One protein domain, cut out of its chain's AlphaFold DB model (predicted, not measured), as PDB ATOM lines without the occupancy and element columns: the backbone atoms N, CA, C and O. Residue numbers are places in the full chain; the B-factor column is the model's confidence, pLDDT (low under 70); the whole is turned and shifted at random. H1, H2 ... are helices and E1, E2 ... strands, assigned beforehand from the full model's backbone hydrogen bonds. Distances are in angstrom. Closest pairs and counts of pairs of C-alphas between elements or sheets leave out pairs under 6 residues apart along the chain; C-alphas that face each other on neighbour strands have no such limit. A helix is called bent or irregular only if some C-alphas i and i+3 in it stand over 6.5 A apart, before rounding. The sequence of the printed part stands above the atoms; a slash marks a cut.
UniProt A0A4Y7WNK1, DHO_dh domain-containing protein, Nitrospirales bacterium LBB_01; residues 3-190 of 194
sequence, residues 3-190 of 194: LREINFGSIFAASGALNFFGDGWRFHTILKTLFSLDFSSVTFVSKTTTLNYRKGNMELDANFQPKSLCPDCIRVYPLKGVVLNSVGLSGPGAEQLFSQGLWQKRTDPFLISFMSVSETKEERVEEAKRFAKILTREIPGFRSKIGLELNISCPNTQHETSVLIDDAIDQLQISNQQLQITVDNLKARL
ATOM      1  N   LEU A   3     -45.251  -4.786  28.163       88.81
ATOM      2  CA  LEU A   3     -44.242  -5.744  28.620       88.81
ATOM      3  C   LEU A   3     -44.913  -7.088  28.847       88.81
ATOM      4  O   LEU A   3     -45.859  -7.168  29.627       88.81
ATOM      5  N   ARG A   4     -44.417  -8.138  28.177       87.69
ATOM      6  CA  ARG A   4     -44.991  -9.495  28.254       87.69
ATOM      7  C   ARG A   4     -46.521  -9.475  28.092       87.69
ATOM      8  O   ARG A   4     -47.240  -9.986  28.940       87.69
ATOM      9  N   GLU A   5     -46.991  -8.804  27.036       92.12
ATOM     10  CA  GLU A   5     -48.417  -8.649  26.679       92.12
ATOM     11  C   GLU A   5     -49.270  -7.825  27.666       92.12
ATOM     12  O   GLU A   5     -50.461  -7.628  27.442       92.12
ATOM     13  N   ILE A   6     -48.677  -7.270  28.725       92.88
ATOM     14  CA  ILE A   6     -49.371  -6.393  29.673       92.88
ATOM     15  C   ILE A   6     -49.142  -4.940  29.265       92.88
ATOM     16  O   ILE A   6     -48.002  -4.470  29.216       92.88
ATOM     17  N   ASN A   7     -50.224  -4.206  28.997       95.88
ATOM     18  CA  ASN A   7     -50.158  -2.767  28.758       95.88
ATOM     19  C   ASN A   7     -50.162  -2.009  30.088       95.88
ATOM     20  O   ASN A   7     -51.195  -1.898  30.743       95.88
ATOM     21  N   PHE A   8     -49.011  -1.461  30.461       95.31
ATOM     22  CA  PHE A   8     -48.876  -0.656  31.669       95.31
ATOM     23  C   PHE A   8     -49.235   0.817  31.459       95.31
ATOM     24  O   PHE A   8     -49.368   1.523  32.442       95.31
ATOM     25  N   GLY A   9     -49.419   1.298  30.224       94.25
ATOM     26  CA  GLY A   9     -49.562   2.731  29.926       94.25
ATOM     27  C   GLY A   9     -48.231   3.400  29.564       94.25
ATOM     28  O   GLY A   9     -47.188   2.746  29.518       94.25
ATOM     29  N   SER A  10     -48.269   4.678  29.187       93.81
ATOM     30  CA  SER A  10     -47.120   5.384  28.582       93.81
ATOM     31  C   SER A  10     -46.395   6.343  29.525       93.81
ATOM     32  O   SER A  10     -45.297   6.782  29.202       93.81
ATOM     33  N   ILE A  11     -46.994   6.672  30.670       94.75
ATOM     34  CA  ILE A  11     -46.477   7.662  31.618       94.75
ATOM     35  C   ILE A  11     -46.438   7.005  32.989       94.75
ATOM     36  O   ILE A  11     -47.474   6.575  33.475       94.75
ATOM     37  N   PHE A  12     -45.266   6.945  33.613       96.06
ATOM     38  CA  PHE A  12     -45.066   6.260  34.886       96.06
ATOM     39  C   PHE A  12     -44.816   7.286  35.981       96.06
ATOM     40  O   PHE A  12     -43.987   8.183  35.824       96.06
ATOM     41  N   ALA A  13     -45.508   7.141  37.110       95.38
ATOM     42  CA  ALA A  13     -45.094   7.824  38.323       95.38
ATOM     43  C   ALA A  13     -43.750   7.239  38.775       95.38
ATOM     44  O   ALA A  13     -43.605   6.021  38.839       95.38
ATOM     45  N   ALA A  14     -42.777   8.084  39.118       93.44
ATOM     46  CA  ALA A  14     -41.549   7.601  39.743       93.44
ATOM     47  C   ALA A  14     -41.880   6.867  41.055       93.44
ATOM     48  O   ALA A  14     -42.783   7.287  41.793       93.44
ATOM     49  N   SER A  15     -41.150   5.792  41.368       94.06
ATOM     50  CA  SER A  15     -41.373   5.036  42.600       94.06
ATOM     51  C   SER A  15     -41.268   5.957  43.822       94.06
ATOM     52  O   SER A  15     -40.337   6.743  43.990       94.06
ATOM     53  N   GLY A  16     -42.294   5.915  44.670       92.50
ATOM     54  CA  GLY A  16     -42.399   6.785  45.844       92.50
ATOM     55  C   GLY A  16     -43.104   8.118  45.608       92.50
ATOM     56  O   GLY A  16     -43.478   8.756  46.589       92.50
ATOM     57  N   ALA A  17     -43.385   8.522  44.366       92.88
ATOM     58  CA  ALA A  17     -44.155   9.738  44.107       92.88
ATOM     59  C   ALA A  17     -45.587   9.634  44.658       92.88
ATOM     60  O   ALA A  17     -46.083  10.578  45.261       92.88
ATOM     61  N   LEU A  18     -46.238   8.473  44.515       94.31
ATOM     62  CA  LEU A  18     -47.639   8.266  44.911       94.31
ATOM     63  C   LEU A  18     -47.811   7.410  46.185       94.31
ATOM     64  O   LEU A  18     -48.843   6.767  46.374       94.31
ATOM     65  N   ASN A  19     -46.817   7.429  47.080       94.94
ATOM     66  CA  ASN A  19     -46.761   6.602  48.295       94.94
ATOM     67  C   ASN A  19     -46.851   5.077  47.995       94.94
ATOM     68  O   ASN A  19     -46.618   4.636  46.868       94.94
ATOM     69  N   PHE A  20     -47.106   4.236  49.001       97.19
ATOM     70  CA  PHE A  20     -47.123   2.777  48.871       97.19
ATOM     71  C   PHE A  20     -48.312   2.244  48.077       97.19
ATOM     72  O   PHE A  20     -48.148   1.229  47.413       97.19
ATOM     73  N   PHE A  21     -49.474   2.906  48.108       96.62
ATOM     74  CA  PHE A  21     -50.723   2.368  47.540       96.62
ATOM     75  C   PHE A  21     -51.339   3.204  46.406       96.62
ATOM     76  O   PHE A  21     -52.310   2.765  45.790       96.62
ATOM     77  N   GLY A  22     -50.748   4.356  46.073       93.31
ATOM     78  CA  GLY A  22     -51.177   5.207  44.957       93.31
ATOM     79  C   GLY A  22     -52.001   6.429  45.365       93.31
ATOM     80  O   GLY A  22     -52.254   7.290  44.526       93.31
ATOM     81  N   ASP A  23     -52.367   6.553  46.643       89.81
ATOM     82  CA  ASP A  23     -53.173   7.673  47.156       89.81
ATOM     83  C   ASP A  23     -52.405   9.007  47.169       89.81
ATOM     84  O   ASP A  23     -52.987  10.093  47.268       89.81
ATOM     85  N   GLY A  24     -51.079   8.935  47.032       91.62
ATOM     86  CA  GLY A  24     -50.192  10.073  47.185       91.62
ATOM     87  C   GLY A  24     -49.874  10.398  48.640       91.62
ATOM     88  O   GLY A  24     -50.208   9.675  49.585       91.62
ATOM     89  N   TRP A  25     -49.169  11.508  48.803       91.31
ATOM     90  CA  TRP A  25     -48.791  12.041  50.104       91.31
ATOM     91  C   TRP A  25     -49.829  13.047  50.594       91.31
ATOM     92  O   TRP A  25     -50.465  13.712  49.784       91.31
ATOM     93  N   ARG A  26     -49.973  13.232  51.912       89.06
ATOM     94  CA  ARG A  26     -50.931  14.204  52.487       89.06
ATOM     95  C   ARG A  26     -50.865  15.598  51.859       89.06
ATOM     96  O   ARG A  26     -51.899  16.215  51.618       89.06
ATOM     97  N   PHE A  27     -49.663  16.086  51.561       84.44
ATOM     98  CA  PHE A  27     -49.485  17.398  50.937       84.44
ATOM     99  C   PHE A  27     -49.982  17.445  49.480       84.44
ATOM    100  O   PHE A  27     -50.321  18.522  48.993       84.44
ATOM    101  N   HIS A  28     -50.114  16.303  48.790       86.44
ATOM    102  CA  HIS A  28     -50.734  16.257  47.463       86.44
ATOM    103  C   HIS A  28     -52.190  16.693  47.504       86.44
ATOM    104  O   HIS A  28     -52.631  17.304  46.546       86.44
ATOM    105  N   THR A  29     -52.935  16.444  48.584       82.69
ATOM    106  CA  THR A  29     -54.326  16.909  48.686       82.69
ATOM    107  C   THR A  29     -54.408  18.431  48.574       82.69
ATOM    108  O   THR A  29     -55.273  18.949  47.879       82.69
ATOM    109  N   ILE A  30     -53.459  19.153  49.176       80.75
ATOM    110  CA  ILE A  30     -53.387  20.617  49.088       80.75
ATOM    111  C   ILE A  30     -53.069  21.044  47.650       80.75
ATOM    112  O   ILE A  30     -53.747  21.902  47.090       80.75
ATOM    113  N   LEU A  31     -52.071  20.412  47.026       80.25
ATOM    114  CA  LEU A  31     -51.662  20.746  45.660       80.25
ATOM    115  C   LEU A  31     -52.729  20.388  44.614       80.25
ATOM    116  O   LEU A  31     -52.931  21.142  43.668       80.25
ATOM    117  N   LYS A  32     -53.444  19.274  44.798       82.88
ATOM    118  CA  LYS A  32     -54.582  18.867  43.964       82.88
ATOM    119  C   LYS A  32     -55.689  19.916  44.011       82.88
ATOM    120  O   LYS A  32     -56.198  20.296  42.964       82.88
ATOM    121  N   THR A  33     -56.011  20.425  45.201       82.00
ATOM    122  CA  THR A  33     -57.042  21.458  45.375       82.00
ATOM    123  C   THR A  33     -56.634  22.803  44.775       82.00
ATOM    124  O   THR A  33     -57.466  23.472  44.175       82.00
ATOM    125  N   LEU A  34     -55.368  23.210  44.917       85.25
ATOM    126  CA  LEU A  34     -54.910  24.536  44.482       85.25
ATOM    127  C   LEU A  34     -54.498  24.608  43.005       85.25
ATOM    128  O   LEU A  34     -54.592  25.676  42.408       85.25
ATOM    129  N   PHE A  35     -54.031  23.501  42.423       84.62
ATOM    130  CA  PHE A  35     -53.433  23.478  41.082       84.62
ATOM    131  C   PHE A  35     -54.044  22.425  40.150       84.62
ATOM    132  O   PHE A  35     -53.486  22.162  39.089       84.62
ATOM    133  N   SER A  36     -55.157  21.798  40.545       84.31
ATOM    134  CA  SER A  36     -55.868  20.792  39.740       84.31
ATOM    135  C   SER A  36     -54.965  19.659  39.230       84.31
ATOM    136  O   SER A  36     -55.116  19.192  38.104       84.31
ATOM    137  N   LEU A  37     -54.008  19.215  40.055       83.44
ATOM    138  CA  LEU A  37     -53.123  18.102  39.705       83.44
ATOM    139  C   LEU A  37     -53.925  16.802  39.549       83.44
ATOM    140  O   LEU A  37     -54.554  16.345  40.504       83.44
ATOM    141  N   ASP A  38     -53.832  16.174  38.379       85.12
ATOM    142  CA  ASP A  38     -54.440  14.874  38.100       85.12
ATOM    143  C   ASP A  38     -53.374  13.809  37.806       85.12
ATOM    144  O   ASP A  38     -52.481  13.994  36.981       85.12
ATOM    145  N   PHE A  39     -53.487  12.678  38.503       87.44
ATOM    146  CA  PHE A  39     -52.634  11.498  38.350       87.44
ATOM    147  C   PHE A  39     -53.438  10.272  37.878       87.44
ATOM    148  O   PHE A  39     -52.940   9.154  37.930       87.44
ATOM    149  N   SER A  40     -54.683  10.450  37.431       85.81
ATOM    150  CA  SER A  40     -55.563   9.363  36.978       85.81
ATOM    151  C   SER A  40     -54.989   8.564  35.804       85.81
ATOM    152  O   SER A  40     -55.228   7.368  35.690       85.81
ATOM    153  N   SER A  41     -54.207   9.224  34.943       88.06
ATOM    154  CA  SER A  41     -53.683   8.650  33.698       88.06
ATOM    155  C   SER A  41     -52.241   8.141  33.803       88.06
ATOM    156  O   SER A  41     -51.685   7.688  32.801       88.06
ATOM    157  N   VAL A  42     -51.608   8.232  34.981       94.06
ATOM    158  CA  VAL A  42     -50.238   7.731  35.167       94.06
ATOM    159  C   VAL A  42     -50.245   6.298  35.682       94.06
ATOM    160  O   VAL A  42     -50.988   5.936  36.594       94.06
ATOM    161  N   THR A  43     -49.357   5.478  35.135       96.69
ATOM    162  CA  THR A  43     -49.055   4.154  35.655       96.69
ATOM    163  C   THR A  43     -48.501   4.288  37.058       96.69
ATOM    164  O   THR A  43     -47.481   4.946  37.296       96.69
ATOM    165  N   PHE A  44     -49.166   3.633  37.997       97.38
ATOM    166  CA  PHE A  44     -48.706   3.584  39.368       97.38
ATOM    167  C   PHE A  44     -47.459   2.698  39.485       97.38
ATOM    168  O   PHE A  44     -47.467   1.529  39.096       97.38
ATOM    169  N   VAL A  45     -46.406   3.256  40.075       97.50
ATOM    170  CA  VAL A  45     -45.264   2.504  40.596       97.50
ATOM    171  C   VAL A  45     -45.245   2.729  42.097       97.50
ATOM    172  O   VAL A  45     -45.202   3.875  42.562       97.50
ATOM    173  N   SER A  46     -45.327   1.648  42.870       97.75
ATOM    174  CA  SER A  46     -45.359   1.761  44.322       97.75
ATOM    175  C   SER A  46     -44.096   2.430  44.841       97.75
ATOM    176  O   SER A  46     -43.014   2.331  44.260       97.75
ATOM    177  N   LYS A  47     -44.204   3.076  46.001       96.81
ATOM    178  CA  LYS A  47     -43.011   3.351  46.791       96.81
ATOM    179  C   LYS A  47     -42.209   2.061  46.981       96.81
ATOM    180  O   LYS A  47     -42.785   1.033  47.342       96.81
ATOM    181  N   THR A  48     -40.894   2.148  46.771       96.94
ATOM    182  CA  THR A  48     -39.978   1.030  47.001       96.94
ATOM    183  C   THR A  48     -40.122   0.520  48.433       96.94
ATOM    184  O   THR A  48     -40.005   1.297  49.394       96.94
ATOM    185  N   THR A  49     -40.399  -0.776  48.553       97.25
ATOM    186  CA  THR A  49     -40.416  -1.509  49.818       97.25
ATOM    187  C   THR A  49     -39.185  -2.399  49.944       97.25
ATOM    188  O   THR A  49     -38.542  -2.746  48.956       97.25
ATOM    189  N   THR A  50     -38.874  -2.781  51.172       97.44
ATOM    190  CA  THR A  50     -37.843  -3.764  51.505       97.44
ATOM    191  C   THR A  50     -38.492  -5.001  52.105       97.44
ATOM    192  O   THR A  50     -39.686  -4.992  52.419       97.44
ATOM    193  N   LEU A  51     -37.731  -6.087  52.259       97.94
ATOM    194  CA  LEU A  51     -38.281  -7.326  52.809       97.94
ATOM    195  C   LEU A  51     -38.776  -7.082  54.240       97.94
ATOM    196  O   LEU A  51     -39.931  -7.353  54.566       97.94
ATOM    197  N   ASN A  52     -37.905  -6.478  55.044       97.81
ATOM    198  CA  ASN A  52     -38.131  -6.172  56.448       97.81
ATOM    199  C   ASN A  52     -38.407  -4.681  56.670       97.81
ATOM    200  O   ASN A  52     -38.178  -3.853  55.784       97.81
ATOM    201  N   TYR A  53     -38.871  -4.348  57.875       97.25
ATOM    202  CA  TYR A  53     -39.044  -2.970  58.329       97.25
ATOM    203  C   TYR A  53     -37.753  -2.156  58.185       97.25
ATOM    204  O   TYR A  53     -36.666  -2.608  58.549       97.25
ATOM    205  N   ARG A  54     -37.889  -0.910  57.722       95.38
ATOM    206  CA  ARG A  54     -36.813   0.080  57.717       95.38
ATOM    207  C   ARG A  54     -37.312   1.400  58.266       95.38
ATOM    208  O   ARG A  54     -38.230   2.005  57.720       95.38
ATOM    209  N   LYS A  55     -36.624   1.899  59.294       94.31
ATOM    210  CA  LYS A  55     -36.877   3.237  59.842       94.31
ATOM    211  C   LYS A  55     -36.625   4.323  58.788       94.31
ATOM    212  O   LYS A  55     -37.475   5.187  58.582       94.31
ATOM    213  N   GLY A  56     -35.474   4.252  58.110       93.50
ATOM    214  CA  GLY A  56     -34.965   5.309  57.227       93.50
ATOM    215  C   GLY A  56     -34.947   6.688  57.908       93.50
ATOM    216  O   GLY A  56     -34.913   6.774  59.136       93.50
ATOM    217  N   ASN A  57     -34.989   7.759  57.114       95.12
ATOM    218  CA  ASN A  57     -34.949   9.146  57.598       95.12
ATOM    219  C   ASN A  57     -36.311   9.855  57.518       95.12
ATOM    220  O   ASN A  57     -36.428  11.016  57.908       95.12
ATOM    221  N   MET A  58     -37.346   9.193  56.992       94.44
ATOM    222  CA  MET A  58     -38.714   9.710  56.952       94.44
ATOM    223  C   MET A  58     -39.599   8.889  57.884       94.44
ATOM    224  O   MET A  58     -40.054   7.805  57.524       94.44
ATOM    225  N   GLU A  59     -39.863   9.398  59.085       93.88
ATOM    226  CA  GLU A  59     -40.782   8.716  59.995       93.88
ATOM    227  C   GLU A  59     -42.202   8.677  59.428       93.88
ATOM    228  O   GLU A  59     -42.774   9.710  59.066       93.88
ATOM    229  N   LEU A  60     -42.770   7.474  59.401       94.94
ATOM    230  CA  LEU A  60     -44.129   7.222  58.949       94.94
ATOM    231  C   LEU A  60     -45.073   7.034  60.140       94.94
ATOM    232  O   LEU A  60     -44.664   6.587  61.214       94.94
ATOM    233  N   ASP A  61     -46.339   7.378  59.945       94.75
ATOM    234  CA  ASP A  61     -47.423   7.047  60.862       94.75
ATOM    235  C   ASP A  61     -48.120   5.727  60.489       94.75
ATOM    236  O   ASP A  61     -47.725   5.031  59.552       94.75
ATOM    237  N   ALA A  62     -49.172   5.378  61.234       93.25
ATOM    238  CA  ALA A  62     -49.934   4.144  61.040       93.25
ATOM    239  C   ALA A  62     -50.614   4.034  59.660       93.25
ATOM    240  O   ALA A  62     -50.939   2.931  59.234       93.25
ATOM    241  N   ASN A  63     -50.796   5.154  58.956       93.00
ATOM    242  CA  ASN A  63     -51.362   5.203  57.607       93.00
ATOM    243  C   ASN A  63     -50.269   5.272  56.529       93.00
ATOM    244  O   ASN A  63     -50.546   5.609  55.377       93.00
ATOM    245  N   PHE A  64     -49.015   5.003  56.904       94.88
ATOM    246  CA  PHE A  64     -47.839   5.078  56.042       94.88
ATOM    247  C   PHE A  64     -47.633   6.464  55.412       94.88
ATOM    248  O   PHE A  64     -47.118   6.585  54.299       94.88
ATOM    249  N   GLN A  65     -48.037   7.524  56.114       95.31
ATOM    250  CA  GLN A  65     -47.804   8.913  55.719       95.31
ATOM    251  C   GLN A  65     -46.678   9.518  56.571       95.31
ATOM    252  O   GLN A  65     -46.496   9.094  57.713       95.31
ATOM    253  N   PRO A  66     -45.928  10.516  56.073       93.88
ATOM    254  CA  PRO A  66     -44.937  11.216  56.878       93.88
ATOM    255  C   PRO A  66     -45.588  11.842  58.114       93.88
ATOM    256  O   PRO A  66     -46.643  12.476  58.012       93.88
ATOM    257  N   LYS A  67     -44.953  11.697  59.283       93.69
ATOM    258  CA  LYS A  67     -45.423  12.350  60.518       93.69
ATOM    259  C   LYS A  67     -45.341  13.877  60.440       93.69
ATOM    260  O   LYS A  67     -46.191  14.565  60.994       93.69
ATOM    261  N   SER A  68     -44.322  14.395  59.754       91.06
ATOM    262  CA  SER A  68     -44.154  15.825  59.473       91.06
ATOM    263  C   SER A  68     -44.603  16.139  58.049       91.06
ATOM    264  O   SER A  68     -44.278  15.396  57.125       91.06
ATOM    265  N   LEU A  69     -45.295  17.267  57.855       85.69
ATOM    266  CA  LEU A  69     -45.664  17.762  56.521       85.69
ATOM    267  C   LEU A  69     -44.438  18.133  55.675       85.69
ATOM    268  O   LEU A  69     -44.476  17.998  54.454       85.69
ATOM    269  N   CYS A  70     -43.355  18.557  56.328       86.38
ATOM    270  CA  CYS A  70     -42.083  18.917  55.708       86.38
ATOM    271  C   CYS A  70     -40.966  18.113  56.390       86.38
ATOM    272  O   CYS A  70     -40.317  18.631  57.301       86.38
ATOM    273  N   PRO A  71     -40.772  16.832  56.037       89.88
ATOM    274  CA  PRO A  71     -39.729  16.019  56.650       89.88
ATOM    275  C   PRO A  71     -38.340  16.560  56.282       89.88
ATOM    276  O   PRO A  71     -38.091  16.939  55.138       89.88
ATOM    277  N   ASP A  72     -37.409  16.558  57.237       92.00
ATOM    278  CA  ASP A  72     -36.068  17.131  57.041       92.00
ATOM    279  C   ASP A  72     -35.229  16.420  55.980       92.00
ATOM    280  O   ASP A  72     -34.336  17.018  55.379       92.00
ATOM    281  N   CYS A  73     -35.555  15.159  55.703       93.12
ATOM    282  CA  CYS A  73     -34.940  14.368  54.651       93.12
ATOM    283  C   CYS A  73     -35.428  14.725  53.239       93.12
ATOM    284  O   CYS A  73     -35.049  14.035  52.298       93.12
ATOM    285  N   ILE A  74     -36.257  15.762  53.062       93.00
ATOM    286  CA  ILE A  74     -36.696  16.260  51.753       93.00
ATOM    287  C   ILE A  74     -36.472  17.775  51.672       93.00
ATOM    288  O   ILE A  74     -36.876  18.546  52.546       93.00
ATOM    289  N   ARG A  75     -35.842  18.219  50.582       93.38
ATOM    290  CA  ARG A  75     -35.674  19.634  50.236       93.38
ATOM    291  C   ARG A  75     -36.158  19.862  48.810       93.38
ATOM    292  O   ARG A  75     -35.729  19.182  47.883       93.38
ATOM    293  N   VAL A  76     -37.058  20.827  48.643       90.94
ATOM    294  CA  VAL A  76     -37.659  21.189  47.355       90.94
ATOM    295  C   VAL A  76     -37.204  22.597  46.986       90.94
ATOM    296  O   VAL A  76     -37.270  23.505  47.812       90.94
ATOM    297  N   TYR A  77     -36.776  22.785  45.741       93.00
ATOM    298  CA  TYR A  77     -36.392  24.074  45.164       93.00
ATOM    299  C   TYR A  77     -37.307  24.377  43.964       93.00
ATOM    300  O   TYR A  77     -36.916  24.109  42.824       93.00
ATOM    301  N   PRO A  78     -38.521  24.926  44.185       88.50
ATOM    302  CA  PRO A  78     -39.558  25.010  43.153       88.50
ATOM    303  C   PRO A  78     -39.118  25.770  41.900       88.50
ATOM    304  O   PRO A  78     -39.290  25.275  40.793       88.50
ATOM    305  N   LEU A  79     -38.454  26.919  42.071       93.44
ATOM    306  CA  LEU A  79     -37.977  27.755  40.959       93.44
ATOM    307  C   LEU A  79     -36.884  27.089  40.112       93.44
ATOM    308  O   LEU A  79     -36.622  27.526  38.998       93.44
ATOM    309  N   LYS A  80     -36.231  26.051  40.643       94.75
ATOM    310  CA  LYS A  80     -35.213  25.273  39.929       94.75
ATOM    311  C   LYS A  80     -35.770  23.967  39.364       94.75
ATOM    312  O   LYS A  80     -35.059  23.295  38.631       94.75
ATOM    313  N   GLY A  81     -36.990  23.572  39.743       91.81
ATOM    314  CA  GLY A  81     -37.527  22.245  39.434       91.81
ATOM    315  C   GLY A  81     -36.718  21.100  40.055       91.81
ATOM    316  O   GLY A  81     -36.681  20.009  39.499       91.81
ATOM    317  N   VAL A  82     -36.036  21.340  41.185       94.06
ATOM    318  CA  VAL A  82     -35.135  20.362  41.821       94.06
ATOM    319  C   VAL A  82     -35.711  19.877  43.146       94.06
ATOM    320  O   VAL A  82     -36.177  20.674  43.962       94.06
ATOM    321  N   VAL A  83     -35.605  18.572  43.390       91.44
ATOM    322  CA  VAL A  83     -35.896  17.940  44.680       91.44
ATOM    323  C   VAL A  83     -34.696  17.103  45.101       91.44
ATOM    324  O   VAL A  83     -34.182  16.308  44.319       91.44
ATOM    325  N   LEU A  84     -34.265  17.269  46.348       92.38
ATOM    326  CA  LEU A  84     -33.271  16.422  46.996       92.38
ATOM    327  C   LEU A  84     -33.952  15.645  48.113       92.38
ATOM    328  O   LEU A  84     -34.744  16.210  48.870       92.38
ATOM    329  N   ASN A  85     -33.644  14.356  48.225       92.56
ATOM    330  CA  ASN A  85     -34.150  13.547  49.317       92.56
ATOM    331  C   ASN A  85     -33.113  12.548  49.829       92.56
ATOM    332  O   ASN A  85     -32.302  12.026  49.068       92.56
ATOM    333  N   SER A  86     -33.204  12.254  51.118       93.50
ATOM    334  CA  SER A  86     -32.421  11.241  51.815       93.50
ATOM    335  C   SER A  86     -33.335  10.285  52.580       93.50
ATOM    336  O   SER A  86     -32.996   9.847  53.668       93.50
ATOM    337  N   VAL A  87     -34.514   9.949  52.039       92.31
ATOM    338  CA  VAL A  87     -35.557   9.167  52.743       92.31
ATOM    339  C   VAL A  87     -35.038   7.830  53.288       92.31
ATOM    340  O   VAL A  87     -35.487   7.380  54.338       92.31
ATOM    341  N   GLY A  88     -34.089   7.182  52.606       91.56
ATOM    342  CA  GLY A  88     -33.435   5.972  53.122       91.56
ATOM    343  C   GLY A  88     -34.347   4.741  53.184       91.56
ATOM    344  O   GLY A  88     -34.213   3.915  54.087       91.56
ATOM    345  N   LEU A  89     -35.278   4.621  52.227       93.94
ATOM    346  CA  LEU A  89     -36.201   3.485  52.087       93.94
ATOM    347  C   LEU A  89     -37.107   3.249  53.311       93.94
ATOM    348  O   LEU A  89     -37.517   2.118  53.544       93.94
ATOM    349  N   SER A  90     -37.462   4.298  54.067       95.81
ATOM    350  CA  SER A  90     -38.423   4.200  55.179       95.81
ATOM    351  C   SER A  90     -39.675   3.425  54.774       95.81
ATOM    352  O   SER A  90     -40.305   3.766  53.766       95.81
ATOM    353  N   GLY A  91     -40.038   2.394  55.531       96.94
ATOM    354  CA  GLY A  91     -41.170   1.545  55.200       96.94
ATOM    355  C   GLY A  91     -41.415   0.408  56.191       96.94
ATOM    356  O   GLY A  91     -40.515   0.011  56.932       96.94
ATOM    357  N   PRO A  92     -42.640  -0.132  56.191       97.44
ATOM    358  CA  PRO A  92     -43.060  -1.176  57.123       97.44
ATOM    359  C   PRO A  92     -42.498  -2.579  56.816       97.44
ATOM    360  O   PRO A  92     -42.494  -3.444  57.686       97.44
ATOM    361  N   GLY A  93     -42.003  -2.803  55.597       97.88
ATOM    362  CA  GLY A  93     -41.618  -4.125  55.096       97.88
ATOM    363  C   GLY A  93     -42.723  -4.785  54.267       97.88
ATOM    364  O   GLY A  93     -43.879  -4.360  54.277       97.88
ATOM    365  N   ALA A  94     -42.357  -5.817  53.509       98.19
ATOM    366  CA  ALA A  94     -43.219  -6.421  52.496       98.19
ATOM    367  C   ALA A  94     -44.488  -7.057  53.084       98.19
ATOM    368  O   ALA A  94     -45.587  -6.729  52.640       98.19
ATOM    369  N   GLU A  95     -44.356  -7.913  54.104       98.12
ATOM    370  CA  GLU A  95     -45.493  -8.629  54.713       98.12
ATOM    371  C   GLU A  95     -46.574  -7.663  55.228       98.12
ATOM    372  O   GLU A  95     -47.764  -7.861  54.984       98.12
ATOM    373  N   GLN A  96     -46.172  -6.564  55.878       97.88
ATOM    374  CA  GLN A  96     -47.122  -5.574  56.388       97.88
ATOM    375  C   GLN A  96     -47.840  -4.806  55.267       97.88
ATOM    376  O   GLN A  96     -48.987  -4.411  55.462       97.88
ATOM    377  N   LEU A  97     -47.206  -4.592  54.105       98.19
ATOM    378  CA  LEU A  97     -47.863  -3.955  52.956       98.19
ATOM    379  C   LEU A  97     -48.837  -4.906  52.258       98.19
ATOM    380  O   LEU A  97     -49.960  -4.502  51.956       98.19
ATOM    381  N   PHE A  98     -48.440  -6.163  52.036       98.25
ATOM    382  CA  PHE A  98     -49.318  -7.162  51.424       98.25
ATOM    383  C   PHE A  98     -50.544  -7.454  52.295       98.25
ATOM    384  O   PHE A  98     -51.646  -7.561  51.756       98.25
ATOM    385  N   SER A  99     -50.390  -7.482  53.625       97.31
ATOM    386  CA  SER A  99     -51.500  -7.732  54.555       97.31
ATOM    387  C   SER A  99     -52.580  -6.645  54.552       97.31
ATOM    388  O   SER A  99     -53.708  -6.913  54.962       97.31
ATOM    389  N   GLN A 100     -52.291  -5.443  54.035       97.38
ATOM    390  CA  GLN A 100     -53.315  -4.405  53.859       97.38
ATOM    391  C   GLN A 100     -54.344  -4.776  52.779       97.38
ATOM    392  O   GLN A 100     -55.441  -4.212  52.739       97.38
ATOM    393  N   GLY A 101     -53.992  -5.671  51.848       97.25
ATOM    394  CA  GLY A 101     -54.854  -6.051  50.726       97.25
ATOM    395  C   GLY A 101     -55.129  -4.916  49.729       97.25
ATOM    396  O   GLY A 101     -56.014  -5.040  48.883       97.25
ATOM    397  N   LEU A 102     -54.443  -3.774  49.848       97.56
ATOM    398  CA  LEU A 102     -54.717  -2.578  49.044       97.56
ATOM    399  C   LEU A 102     -54.150  -2.694  47.627       97.56
ATOM    400  O   LEU A 102     -54.816  -2.293  46.674       97.56
ATOM    401  N   TRP A 103     -52.975  -3.305  47.459       97.62
ATOM    402  CA  TRP A 103     -52.430  -3.615  46.134       97.62
ATOM    403  C   TRP A 103     -53.325  -4.584  45.358       97.62
ATOM    404  O   TRP A 103     -53.611  -4.360  44.186       97.62
ATOM    405  N   GLN A 104     -53.831  -5.608  46.037       97.94
ATOM    406  CA  GLN A 104     -54.674  -6.657  45.474       97.94
ATOM    407  C   GLN A 104     -56.015  -6.112  44.950       97.94
ATOM    408  O   GLN A 104     -56.572  -6.645  43.989       97.94
ATOM    409  N   LYS A 105     -56.524  -5.020  45.540       97.50
ATOM    410  CA  LYS A 105     -57.779  -4.362  45.137       97.50
ATOM    411  C   LYS A 105     -57.662  -3.514  43.867       97.50
ATOM    412  O   LYS A 105     -58.702  -3.165  43.309       97.50
ATOM    413  N   ARG A 106     -56.449  -3.170  43.418       95.81
ATOM    414  CA  ARG A 106     -56.241  -2.322  42.232       95.81
ATOM    415  C   ARG A 106     -56.678  -3.039  40.954       95.81
ATOM    416  O   ARG A 106     -56.456  -4.238  40.805       95.81
ATOM    417  N   THR A 107     -57.275  -2.286  40.034       95.81
ATOM    418  CA  THR A 107     -57.838  -2.793  38.769       95.81
ATOM    419  C   THR A 107     -56.966  -2.497  37.555       95.81
ATOM    420  O   THR A 107     -56.949  -3.292  36.623       95.81
ATOM    421  N   ASP A 108     -56.212  -1.400  37.579       95.25
ATOM    422  CA  ASP A 108     -55.310  -1.031  36.485       95.25
ATOM    423  C   ASP A 108     -53.939  -1.690  36.659       95.25
ATOM    424  O   ASP A 108     -53.521  -1.911  37.804       95.25
ATOM    425  N   PRO A 109     -53.224  -2.048  35.578       96.75
ATOM    426  CA  PRO A 109     -51.877  -2.594  35.686       96.75
ATOM    427  C   PRO A 109     -50.903  -1.626  36.358       96.75
ATOM    428  O   PRO A 109     -50.911  -0.425  36.092       96.75
ATOM    429  N   PHE A 110     -50.050  -2.143  37.239       97.50
ATOM    430  CA  PHE A 110     -49.121  -1.326  38.023       97.50
ATOM    431  C   PHE A 110     -47.863  -2.096  38.418       97.50
ATOM    432  O   PHE A 110     -47.797  -3.317  38.270       97.50
ATOM    433  N   LEU A 111     -46.863  -1.383  38.935       97.81
ATOM    434  CA  LEU A 111     -45.605  -1.977  39.371       97.81
ATOM    435  C   LEU A 111     -45.453  -1.895  40.887       97.81
ATOM    436  O   LEU A 111     -45.711  -0.855  41.496       97.81
ATOM    437  N   ILE A 112     -44.996  -2.993  41.483       98.12
ATOM    438  CA  ILE A 112     -44.514  -3.031  42.862       98.12
ATOM    439  C   ILE A 112     -42.999  -2.860  42.813       98.12
ATOM    440  O   ILE A 112     -42.307  -3.664  42.194       98.12
ATOM    441  N   SER A 113     -42.494  -1.812  43.457       97.62
ATOM    442  CA  SER A 113     -41.063  -1.526  43.562       97.62
ATOM    443  C   SER A 113     -40.481  -2.173  44.817       97.62
ATOM    444  O   SER A 113     -40.985  -1.963  45.927       97.62
ATOM    445  N   PHE A 114     -39.412  -2.945  44.656       97.25
ATOM    446  CA  PHE A 114     -38.714  -3.649  45.729       97.25
ATOM    447  C   PHE A 114     -37.205  -3.422  45.640       97.25
ATOM    448  O   PHE A 114     -36.653  -3.359  44.546       97.25
ATOM    449  N   MET A 115     -36.541  -3.327  46.790       94.94
ATOM    450  CA  MET A 115     -35.083  -3.269  46.876       94.94
ATOM    451  C   MET A 115     -34.574  -4.209  47.967       94.94
ATOM    452  O   MET A 115     -34.991  -4.101  49.123       94.94
ATOM    453  N   SER A 116     -33.630  -5.077  47.605       93.62
ATOM    454  CA  SER A 116     -32.783  -5.778  48.571       93.62
ATOM    455  C   SER A 116     -31.740  -4.821  49.142       93.62
ATOM    456  O   SER A 116     -31.176  -3.991  48.429       93.62
ATOM    457  N   VAL A 117     -31.495  -4.914  50.443       92.50
ATOM    458  CA  VAL A 117     -30.694  -3.948  51.213       92.50
ATOM    459  C   VAL A 117     -29.659  -4.604  52.121       92.50
ATOM    460  O   VAL A 117     -28.980  -3.883  52.854       92.50
ATOM    461  N   SER A 118     -29.553  -5.933  52.099       90.94
ATOM    462  CA  SER A 118     -28.480  -6.666  52.767       90.94
ATOM    463  C   SER A 118     -27.078  -6.232  52.326       90.94
ATOM    464  O   SER A 118     -26.874  -5.718  51.224       90.94
ATOM    465  N   GLU A 119     -26.103  -6.465  53.202       87.25
ATOM    466  CA  GLU A 119     -24.720  -6.015  53.026       87.25
ATOM    467  C   GLU A 119     -24.009  -6.781  51.906       87.25
ATOM    468  O   GLU A 119     -23.308  -6.192  51.079       87.25
ATOM    469  N   THR A 120     -24.233  -8.094  51.831       87.38
ATOM    470  CA  THR A 120     -23.583  -8.963  50.843       87.38
ATOM    471  C   THR A 120     -24.485  -9.253  49.645       87.38
ATOM    472  O   THR A 120     -25.715  -9.203  49.732       87.38
ATOM    473  N   LYS A 121     -23.871  -9.568  48.500       86.06
ATOM    474  CA  LYS A 121     -24.593  -9.911  47.266       86.06
ATOM    475  C   LYS A 121     -25.466 -11.150  47.473       86.06
ATOM    476  O   LYS A 121     -26.638 -11.154  47.109       86.06
ATOM    477  N   GLU A 122     -24.911 -12.178  48.099       88.75
ATOM    478  CA  GLU A 122     -25.577 -13.452  48.366       88.75
ATOM    479  C   GLU A 122     -26.831 -13.248  49.224       88.75
ATOM    480  O   GLU A 122     -27.898 -13.791  48.924       88.75
ATOM    481  N   GLU A 123     -26.734 -12.409  50.255       92.00
ATOM    482  CA  GLU A 123     -27.879 -12.056  51.089       92.00
ATOM    483  C   GLU A 123     -28.910 -11.216  50.333       92.00
ATOM    484  O   GLU A 123     -30.103 -11.446  50.510       92.00
ATOM    485  N   ARG A 124     -28.498 -10.290  49.453       92.00
ATOM    486  CA  ARG A 124     -29.440  -9.505  48.632       92.00
ATOM    487  C   ARG A 124     -30.201 -10.368  47.629       92.00
ATOM    488  O   ARG A 124     -31.404 -10.163  47.438       92.00
ATOM    489  N   VAL A 125     -29.542 -11.360  47.033       91.12
ATOM    490  CA  VAL A 125     -30.189 -12.366  46.176       91.12
ATOM    491  C   VAL A 125     -31.187 -13.200  46.984       91.12
ATOM    492  O   VAL A 125     -32.313 -13.426  46.534       91.12
ATOM    493  N   GLU A 126     -30.830 -13.615  48.201       94.12
ATOM    494  CA  GLU A 126     -31.743 -14.347  49.084       94.12
ATOM    495  C   GLU A 126     -32.914 -13.472  49.577       94.12
ATOM    496  O   GLU A 126     -34.050 -13.949  49.627       94.12
ATOM    497  N   GLU A 127     -32.701 -12.183  49.869       95.62
ATOM    498  CA  GLU A 127     -33.775 -11.224  50.167       95.62
ATOM    499  C   GLU A 127     -34.748 -11.092  48.990       95.62
ATOM    500  O   GLU A 127     -35.965 -11.182  49.187       95.62
ATOM    501  N   ALA A 128     -34.229 -10.955  47.765       94.56
ATOM    502  CA  ALA A 128     -35.038 -10.877  46.551       94.56
ATOM    503  C   ALA A 128     -35.845 -12.163  46.339       94.56
ATOM    504  O   ALA A 128     -37.046 -12.116  46.072       94.56
ATOM    505  N   LYS A 129     -35.226 -13.328  46.555       94.44
ATOM    506  CA  LYS A 129     -35.902 -14.628  46.489       94.44
ATOM    507  C   LYS A 129     -37.023 -14.753  47.522       94.44
ATOM    508  O   LYS A 129     -38.105 -15.246  47.199       94.44
ATOM    509  N   ARG A 130     -36.800 -14.315  48.765       96.81
ATOM    510  CA  ARG A 130     -37.829 -14.319  49.820       96.81
ATOM    511  C   ARG A 130     -38.975 -13.376  49.486       96.81
ATOM    512  O   ARG A 130     -40.131 -13.772  49.616       96.81
ATOM    513  N   PHE A 131     -38.673 -12.180  48.990       97.31
ATOM    514  CA  PHE A 131     -39.696 -11.259  48.511       97.31
ATOM    515  C   PHE A 131     -40.501 -11.862  47.354       97.31
ATOM    516  O   PHE A 131     -41.729 -11.843  47.385       97.31
ATOM    517  N   ALA A 132     -39.832 -12.476  46.375       95.19
ATOM    518  CA  ALA A 132     -40.490 -13.144  45.259       95.19
ATOM    519  C   ALA A 132     -41.420 -14.272  45.733       95.19
ATOM    520  O   ALA A 132     -42.510 -14.418  45.185       95.19
ATOM    521  N   LYS A 133     -41.051 -15.031  46.777       95.31
ATOM    522  CA  LYS A 133     -41.932 -16.036  47.405       95.31
ATOM    523  C   LYS A 133     -43.176 -15.420  48.050       95.31
ATOM    524  O   LYS A 133     -44.258 -15.979  47.897       95.31
ATOM    525  N   ILE A 134     -43.039 -14.285  48.740       96.44
ATOM    526  CA  ILE A 134     -44.188 -13.546  49.287       96.44
ATOM    527  C   ILE A 134     -45.085 -13.095  48.136       96.44
ATOM    528  O   ILE A 134     -46.246 -13.477  48.085       96.44
ATOM    529  N   LEU A 135     -44.534 -12.372  47.158       96.06
ATOM    530  CA  LEU A 135     -45.286 -11.882  46.004       96.06
ATOM    531  C   LEU A 135     -46.040 -13.014  45.300       96.06
ATOM    532  O   LEU A 135     -47.227 -12.901  45.020       96.06
ATOM    533  N   THR A 136     -45.358 -14.133  45.083       92.62
ATOM    534  CA  THR A 136     -45.908 -15.356  44.503       92.62
ATOM    535  C   THR A 136     -47.144 -15.868  45.247       92.62
ATOM    536  O   THR A 136     -48.145 -16.202  44.615       92.62
ATOM    537  N   ARG A 137     -47.085 -15.929  46.583       94.25
ATOM    538  CA  ARG A 137     -48.211 -16.334  47.437       94.25
ATOM    539  C   ARG A 137     -49.403 -15.387  47.280       94.25
ATOM    540  O   ARG A 137     -50.542 -15.836  47.326       94.25
ATOM    541  N   GLU A 138     -49.134 -14.103  47.074       95.38
ATOM    542  CA  GLU A 138     -50.145 -13.048  46.998       95.38
ATOM    543  C   GLU A 138     -50.747 -12.877  45.592       95.38
ATOM    544  O   GLU A 138     -51.859 -12.361  45.482       95.38
ATOM    545  N   ILE A 139     -50.069 -13.334  44.522       93.56
ATOM    546  CA  ILE A 139     -50.511 -13.215  43.114       93.56
ATOM    547  C   ILE A 139     -51.992 -13.581  42.904       93.56
ATOM    548  O   ILE A 139     -52.687 -12.795  42.258       93.56
ATOM    549  N   PRO A 140     -52.517 -14.709  43.432       93.75
ATOM    550  CA  PRO A 140     -53.917 -15.082  43.223       93.75
ATOM    551  C   PRO A 140     -54.932 -14.060  43.757       93.75
ATOM    552  O   PRO A 140     -56.078 -14.058  43.319       93.75
ATOM    553  N   GLY A 141     -54.534 -13.196  44.697       95.31
ATOM    554  CA  GLY A 141     -55.396 -12.156  45.255       95.31
ATOM    555  C   GLY A 141     -55.529 -10.907  44.380       95.31
ATOM    556  O   GLY A 141     -56.426 -10.100  44.620       95.31
ATOM    557  N   PHE A 142     -54.664 -10.716  43.380       96.50
ATOM    558  CA  PHE A 142     -54.666  -9.501  42.565       96.50
ATOM    559  C   PHE A 142     -55.790  -9.495  41.529       96.50
ATOM    560  O   PHE A 142     -55.954 -10.427  40.745       96.50
ATOM    561  N   ARG A 143     -56.518  -8.375  41.465       97.06
ATOM    562  CA  ARG A 143     -57.535  -8.108  40.430       97.06
ATOM    563  C   ARG A 143     -56.955  -7.598  39.111       97.06
ATOM    564  O   ARG A 143     -57.682  -7.486  38.129       97.06
ATOM    565  N   SER A 144     -55.666  -7.280  39.096       95.25
ATOM    566  CA  SER A 144     -54.962  -6.689  37.966       95.25
ATOM    567  C   SER A 144     -53.648  -7.411  37.694       95.25
ATOM    568  O   SER A 144     -53.117  -8.132  38.541       95.25
ATOM    569  N   LYS A 145     -53.107  -7.205  36.495       94.81
ATOM    570  CA  LYS A 145     -51.753  -7.633  36.154       94.81
ATOM    571  C   LYS A 145     -50.746  -6.710  36.833       94.81
ATOM    572  O   LYS A 145     -50.921  -5.496  36.864       94.81
ATOM    573  N   ILE A 146     -49.672  -7.290  37.346       96.19
ATOM    574  CA  ILE A 146     -48.642  -6.551  38.071       96.19
ATOM    575  C   ILE A 146     -47.270  -6.762  37.446       96.19
ATOM    576  O   ILE A 146     -46.991  -7.814  36.871       96.19
ATOM    577  N   GLY A 147     -46.418  -5.752  37.579       95.50
ATOM    578  CA  GLY A 147     -44.984  -5.844  37.342       95.50
ATOM    579  C   GLY A 147     -44.211  -5.783  38.657       95.50
ATOM    580  O   GLY A 147     -44.664  -5.175  39.627       95.50
ATOM    581  N   LEU A 148     -43.030  -6.395  38.678       95.25
ATOM    582  CA  LEU A 148     -42.043  -6.213  39.738       95.25
ATOM    583  C   LEU A 148     -40.932  -5.304  39.209       95.25
ATOM    584  O   LEU A 148     -40.273  -5.644  38.229       95.25
ATOM    585  N   GLU A 149     -40.737  -4.157  39.852       94.69
ATOM    586  CA  GLU A 149     -39.585  -3.282  39.638       94.69
ATOM    587  C   GLU A 149     -38.535  -3.600  40.707       94.69
ATOM    588  O   GLU A 149     -38.782  -3.411  41.898       94.69
ATOM    589  N   LEU A 150     -37.361  -4.073  40.287       91.81
ATOM    590  CA  LEU A 150     -36.207  -4.203  41.174       91.81
ATOM    591  C   LEU A 150     -35.428  -2.889  41.163       91.81
ATOM    592  O   LEU A 150     -34.826  -2.515  40.157       91.81
ATOM    593  N   ASN A 151     -35.471  -2.178  42.283       88.44
ATOM    594  CA  ASN A 151     -34.720  -0.954  42.493       88.44
ATOM    595  C   ASN A 151     -33.348  -1.302  43.077       88.44
ATOM    596  O   ASN A 151     -33.253  -1.942  44.119       88.44
ATOM    597  N   ILE A 152     -32.295  -0.885  42.381       81.56
ATOM    598  CA  ILE A 152     -30.911  -1.293  42.665       81.56
ATOM    599  C   ILE A 152     -30.027  -0.074  42.928       81.56
ATOM    600  O   ILE A 152     -29.022  -0.153  43.622       81.56
ATOM    601  N   SER A 153     -30.430   1.092  42.433       67.69
ATOM    602  CA  SER A 153     -29.596   2.287  42.362       67.69
ATOM    603  C   SER A 153     -29.911   3.314  43.449       67.69
ATOM    604  O   SER A 153     -29.720   4.506  43.219       67.69
ATOM    605  N   CYS A 154     -30.437   2.914  44.612       61.34
ATOM    606  CA  CYS A 154     -30.717   3.884  45.671       61.34
ATOM    607  C   CYS A 154     -29.392   4.433  46.238       61.34
ATOM    608  O   CYS A 154     -28.697   3.705  46.956       61.34
ATOM    609  N   PRO A 155     -29.055   5.720  46.003       58.75
ATOM    610  CA  PRO A 155     -27.776   6.305  46.426       58.75
ATOM    611  C   PRO A 155     -27.679   6.451  47.950       58.75
ATOM    612  O   PRO A 155     -26.624   6.746  48.495       58.75
ATOM    613  N   ASN A 156     -28.797   6.238  48.651       57.66
ATOM    614  CA  ASN A 156     -28.878   6.229  50.108       57.66
ATOM    615  C   ASN A 156     -28.495   4.864  50.710       57.66
ATOM    616  O   ASN A 156     -28.775   4.603  51.879       57.66
ATOM    617  N   THR A 157     -27.914   3.975  49.905       58.38
ATOM    618  CA  THR A 157     -27.332   2.704  50.336       58.38
ATOM    619  C   THR A 157     -25.842   2.732  49.994       58.38
ATOM    620  O   THR A 157     -25.472   3.291  48.968       58.38
ATOM    621  N   GLN A 158     -24.971   2.200  50.856       59.81
ATOM    622  CA  GLN A 158     -23.505   2.337  50.732       59.81
ATOM    623  C   GLN A 158     -22.883   1.479  49.603       59.81
ATOM    624  O   GLN A 158     -21.710   1.128  49.674       59.81
ATOM    625  N   HIS A 159     -23.649   1.094  48.581       59.62
ATOM    626  CA  HIS A 159     -23.202   0.147  47.557       59.62
ATOM    627  C   HIS A 159     -22.415   0.836  46.427       59.62
ATOM    628  O   HIS A 159     -22.824   1.886  45.931       59.62
ATOM    629  N   GLU A 160     -21.317   0.217  45.975       57.72
ATOM    630  CA  GLU A 160     -20.568   0.652  44.788       57.72
ATOM    631  C   GLU A 160     -21.318   0.330  43.490       57.72
ATOM    632  O   GLU A 160     -21.645  -0.820  43.199       57.72
ATOM    633  N   THR A 161     -21.538   1.349  42.660       58.28
ATOM    634  CA  THR A 161     -22.413   1.289  41.481       58.28
ATOM    635  C   THR A 161     -21.959   0.330  40.376       58.28
ATOM    636  O   THR A 161     -22.792  -0.141  39.607       58.28
ATOM    637  N   SER A 162     -20.660   0.032  40.275       57.84
ATOM    638  CA  SER A 162     -20.086  -0.860  39.252       57.84
ATOM    639  C   SER A 162     -20.368  -2.343  39.512       57.84
ATOM    640  O   SER A 162     -20.434  -3.116  38.562       57.84
ATOM    641  N   VAL A 163     -20.587  -2.736  40.771       63.88
ATOM    642  CA  VAL A 163     -20.889  -4.122  41.184       63.88
ATOM    643  C   VAL A 163     -22.400  -4.410  41.137       63.88
ATOM    644  O   VAL A 163     -22.838  -5.560  41.157       63.88
ATOM    645  N   LEU A 164     -23.222  -3.362  41.020       68.00
ATOM    646  CA  LEU A 164     -24.682  -3.458  41.044       68.00
ATOM    647  C   LEU A 164     -25.292  -4.115  39.798       68.00
ATOM    648  O   LEU A 164     -26.412  -4.609  39.882       68.00
ATOM    649  N   ILE A 165     -24.602  -4.126  38.651       72.75
ATOM    650  CA  ILE A 165     -25.154  -4.698  37.409       72.75
ATOM    651  C   ILE A 165     -25.256  -6.225  37.509       72.75
ATOM    652  O   ILE A 165     -26.302  -6.787  37.192       72.75
ATOM    653  N   ASP A 166     -24.212  -6.899  37.992       76.12
ATOM    654  CA  ASP A 166     -24.240  -8.359  38.145       76.12
ATOM    655  C   ASP A 166     -25.243  -8.781  39.225       76.12
ATOM    656  O   ASP A 166     -25.974  -9.756  39.071       76.12
ATOM    657  N   ASP A 167     -25.325  -8.003  40.304       78.75
ATOM    658  CA  ASP A 167     -26.333  -8.178  41.349       78.75
ATOM    659  C   ASP A 167     -27.762  -8.002  40.803       78.75
ATOM    660  O   ASP A 167     -28.661  -8.786  41.109       78.75
ATOM    661  N   ALA A 168     -27.964  -7.034  39.903       80.81
ATOM    662  CA  ALA A 168     -29.232  -6.843  39.212       80.81
ATOM    663  C   ALA A 168     -29.658  -8.061  38.411       80.81
ATOM    664  O   ALA A 168     -30.816  -8.478  38.488       80.81
ATOM    665  N   ILE A 169     -28.732  -8.615  37.635       83.50
ATOM    666  CA  ILE A 169     -29.000  -9.771  36.786       83.50
ATOM    667  C   ILE A 169     -29.385 -10.970  37.655       83.50
ATOM    668  O   ILE A 169     -30.416 -11.591  37.391       83.50
ATOM    669  N   ASP A 170     -28.637 -11.244  38.723       85.38
ATOM    670  CA  ASP A 170     -28.901 -12.385  39.605       85.38
ATOM    671  C   ASP A 170     -30.247 -12.247  40.331       85.38
ATOM    672  O   ASP A 170     -31.047 -13.190  40.364       85.38
ATOM    673  N   GLN A 171     -30.559 -11.052  40.848       85.31
ATOM    674  CA  GLN A 171     -31.852 -10.780  41.482       85.31
ATOM    675  C   GLN A 171     -33.023 -10.883  40.488       85.31
ATOM    676  O   GLN A 171     -34.085 -11.417  40.834       85.31
ATOM    677  N   LEU A 172     -32.851 -10.419  39.244       85.94
ATOM    678  CA  LEU A 172     -33.858 -10.555  38.185       85.94
ATOM    679  C   LEU A 172     -34.087 -12.024  37.818       85.94
ATOM    680  O   LEU A 172     -35.236 -12.459  37.710       85.94
ATOM    681  N   GLN A 173     -33.010 -12.793  37.645       87.31
ATOM    682  CA  GLN A 173     -33.076 -14.204  37.278       87.31
ATOM    683  C   GLN A 173     -33.772 -15.031  38.359       87.31
ATOM    684  O   GLN A 173     -34.727 -15.748  38.043       87.31
ATOM    685  N   ILE A 174     -33.370 -14.890  39.629       86.50
ATOM    686  CA  ILE A 174     -33.967 -15.665  40.728       86.50
ATOM    687  C   ILE A 174     -35.441 -15.302  40.938       86.50
ATOM    688  O   ILE A 174     -36.276 -16.182  41.158       86.50
ATOM    689  N   SER A 175     -35.784 -14.015  40.807       82.44
ATOM    690  CA  SER A 175     -37.165 -13.545  40.932       82.44
ATOM    691  C   SER A 175     -38.028 -14.088  39.796       82.44
ATOM    692  O   SER A 175     -39.107 -14.623  40.043       82.44
ATOM    693  N   ASN A 176     -37.543 -14.021  38.551       84.19
ATOM    694  CA  ASN A 176     -38.258 -14.554  37.394       84.19
ATOM    695  C   ASN A 176     -38.433 -16.076  37.487       84.19
ATOM    696  O   ASN A 176     -39.523 -16.569  37.214       84.19
ATOM    697  N   GLN A 177     -37.406 -16.815  37.920       82.75
ATOM    698  CA  GLN A 177     -37.499 -18.261  38.124       82.75
ATOM    699  C   GLN A 177     -38.573 -18.609  39.165       82.75
ATOM    700  O   GLN A 177     -39.436 -19.447  38.907       82.75
ATOM    701  N   GLN A 178     -38.561 -17.941  40.322       82.56
ATOM    702  CA  GLN A 178     -39.522 -18.187  41.400       82.56
ATOM    703  C   GLN A 178     -40.969 -17.873  40.981       82.56
ATOM    704  O   GLN A 178     -41.892 -18.620  41.329       82.56
ATOM    705  N   LEU A 179     -41.161 -16.791  40.220       79.50
ATOM    706  CA  LEU A 179     -42.466 -16.387  39.695       79.50
ATOM    707  C   LEU A 179     -42.960 -17.350  38.604       79.50
ATOM    708  O   LEU A 179     -44.126 -17.743  38.624       79.50
ATOM    709  N   GLN A 180     -42.080 -17.783  37.694       78.38
ATOM    710  CA  GLN A 180     -42.434 -18.682  36.593       78.38
ATOM    711  C   GLN A 180     -42.860 -20.065  37.092       78.38
ATOM    712  O   GLN A 180     -43.927 -20.536  36.707       78.38
ATOM    713  N   ILE A 181     -42.103 -20.654  38.031       68.06
ATOM    714  CA  ILE A 181     -42.450 -21.935  38.674       68.06
ATOM    715  C   ILE A 181     -43.891 -21.912  39.191       68.06
ATOM    716  O   ILE A 181     -44.617 -22.902  39.117       68.06
ATOM    717  N   THR A 182     -44.336 -20.771  39.710       61.72
ATOM    718  CA  THR A 182     -45.674 -20.676  40.287       61.72
ATOM    719  C   THR A 182     -46.757 -20.473  39.247       61.72
ATOM    720  O   THR A 182     -47.827 -21.058  39.386       61.72
ATOM    721  N   VAL A 183     -46.493 -19.697  38.195       67.12
ATOM    722  CA  VAL A 183     -47.407 -19.612  37.050       67.12
ATOM    723  C   VAL A 183     -47.642 -21.004  36.465       67.12
ATOM    724  O   VAL A 183     -48.788 -21.364  36.205       67.12
ATOM    725  N   ASP A 184     -46.586 -21.802  36.330       71.12
ATOM    726  CA  ASP A 184     -46.675 -23.157  35.789       71.12
ATOM    727  C   ASP A 184     -47.445 -24.091  36.740       71.12
ATOM    728  O   ASP A 184     -48.366 -24.787  36.311       71.12
ATOM    729  N   ASN A 185     -47.186 -24.016  38.051       65.19
ATOM    730  CA  ASN A 185     -47.941 -24.768  39.062       65.19
ATOM    731  C   ASN A 185     -49.429 -24.371  39.134       65.19
ATOM    732  O   ASN A 185     -50.286 -25.224  39.369       65.19
ATOM    733  N   LEU A 186     -49.760 -23.088  38.957       63.81
ATOM    734  CA  LEU A 186     -51.147 -22.610  38.917       63.81
ATOM    735  C   LEU A 186     -51.863 -23.095  37.655       63.81
ATOM    736  O   LEU A 186     -53.002 -23.545  37.747       63.81
ATOM    737  N   LYS A 187     -51.193 -23.059  36.496       67.12
ATOM    738  CA  LYS A 187     -51.728 -23.610  35.244       67.12
ATOM    739  C   LYS A 187     -52.022 -25.104  35.375       67.12
ATOM    740  O   LYS A 187     -53.132 -25.510  35.057       67.12
ATOM    741  N   ALA A 188     -51.089 -25.883  35.923       64.50
ATOM    742  CA  ALA A 188     -51.265 -27.323  36.136       64.50
ATOM    743  C   ALA A 188     -52.432 -27.662  37.086       64.50
ATOM    744  O   ALA A 188     -53.077 -28.692  36.940       64.50
ATOM    745  N   ARG A 189     -52.739 -26.790  38.059       62.06
ATOM    746  CA  ARG A 189     -53.881 -26.974  38.974       62.06
ATOM    747  C   ARG A 189     -55.227 -26.565  38.379       62.06
ATOM    748  O   ARG A 189     -56.248 -27.094  38.802       62.06
ATOM    749  N   LEU A 190     -55.239 -25.593  37.469       55.84
ATOM    750  CA  LEU A 190     -56.456 -25.074  36.829       55.84
ATOM    751  C   LEU A 190     -56.809 -25.816  35.533       55.84
ATOM    752  O   LEU A 190     -57.942 -25.725  35.069       55.84
TER     753      LEU A 190
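What this domain is: This is residues 3 to 190 of the 194 residues of the protein "DHO_dh domain-containing protein" of Nitrospirales bacterium LBB_01 (UniProt A0A4Y7WNK1). Two parallel strands, E3 and E4, lie near the middle, with the long helices H3 and H4 side by side over one side of them. Beyond the pair's other side, long loops lead out to helix H1 and the small hairpin E1-E2, where residues 30 to 36 and 77 to 82 stick out. The printed part has 188 residues, with named elements in the order H1 E1 E2 H2 E3 H3 E4 H4; the class is mixed, helices and strands, and under half of the residues are in named elements. The whole is compact, with a radius of gyration of the C-alphas of 17.2 A and spans of 54 by 37 by 31 A.

How they stand to each other: E3, residues 110 to 114, and E4, residues 146 to 150, are parallel neighbours at 30 degrees, with N 112 and O 147 2.9 A apart, within hydrogen-bond range. With H3, residues 121 to 141, they form a strand-helix-strand unit, two parallel strands joined through a helix, with a right-handed crossover. H3 touches H4, residues 164 to 190, at a shallow tilt of 30 degrees, the same way; their closest C-alphas, Val 125 and Gln 171, are 5.2 A apart. The closest C-alphas of E4 and H4, Leu 150 and Leu 172, are 7.4 A apart. H3 touches H2, residues 94 to 98, with residues 131 to 138 alone; the closest C-alphas, Ala 94 and Phe 131, are 7.2 A apart. E1, residues 74 to 77, and E2, residues 82 to 85, form an antiparallel hairpin, with N 75 and O 84 2.9 A apart. H1, residues 26 to 35, touches no helix and is apart from E2, E3 and E4. Every O i to N i+4 pair is within hydrogen-bond range in H2, against 5 of 6 in H1, 15 of 17 in H3 and 22 of 23 in H4.

Where its parts are: E3 begins at C-alpha 110, (-49.121, -1.326, 38.023), and is 13.2 A long; E4 is 13.0 A long. H3 is 31.0 A long and irregular, with C-alphas 137 and 140 7.2 A apart. H4, 38.7 A long, ends at C-alpha 190, (-56.456, -25.074, 36.829). H1, 14.9 A long, begins at C-alpha 26, (-50.931, 14.204, 52.487).

The domain as a whole: The two C-alphas farthest apart, Leu 79 and Arg 189, are 57.0 A apart. The printed part has no cut. The links H1 to E1, H2 to E3 and E4 to H4 are long. The mean pLDDT of the printed part is 88.7; residues 153 to 164, 181 to 183 and 185 to 190 are under 70.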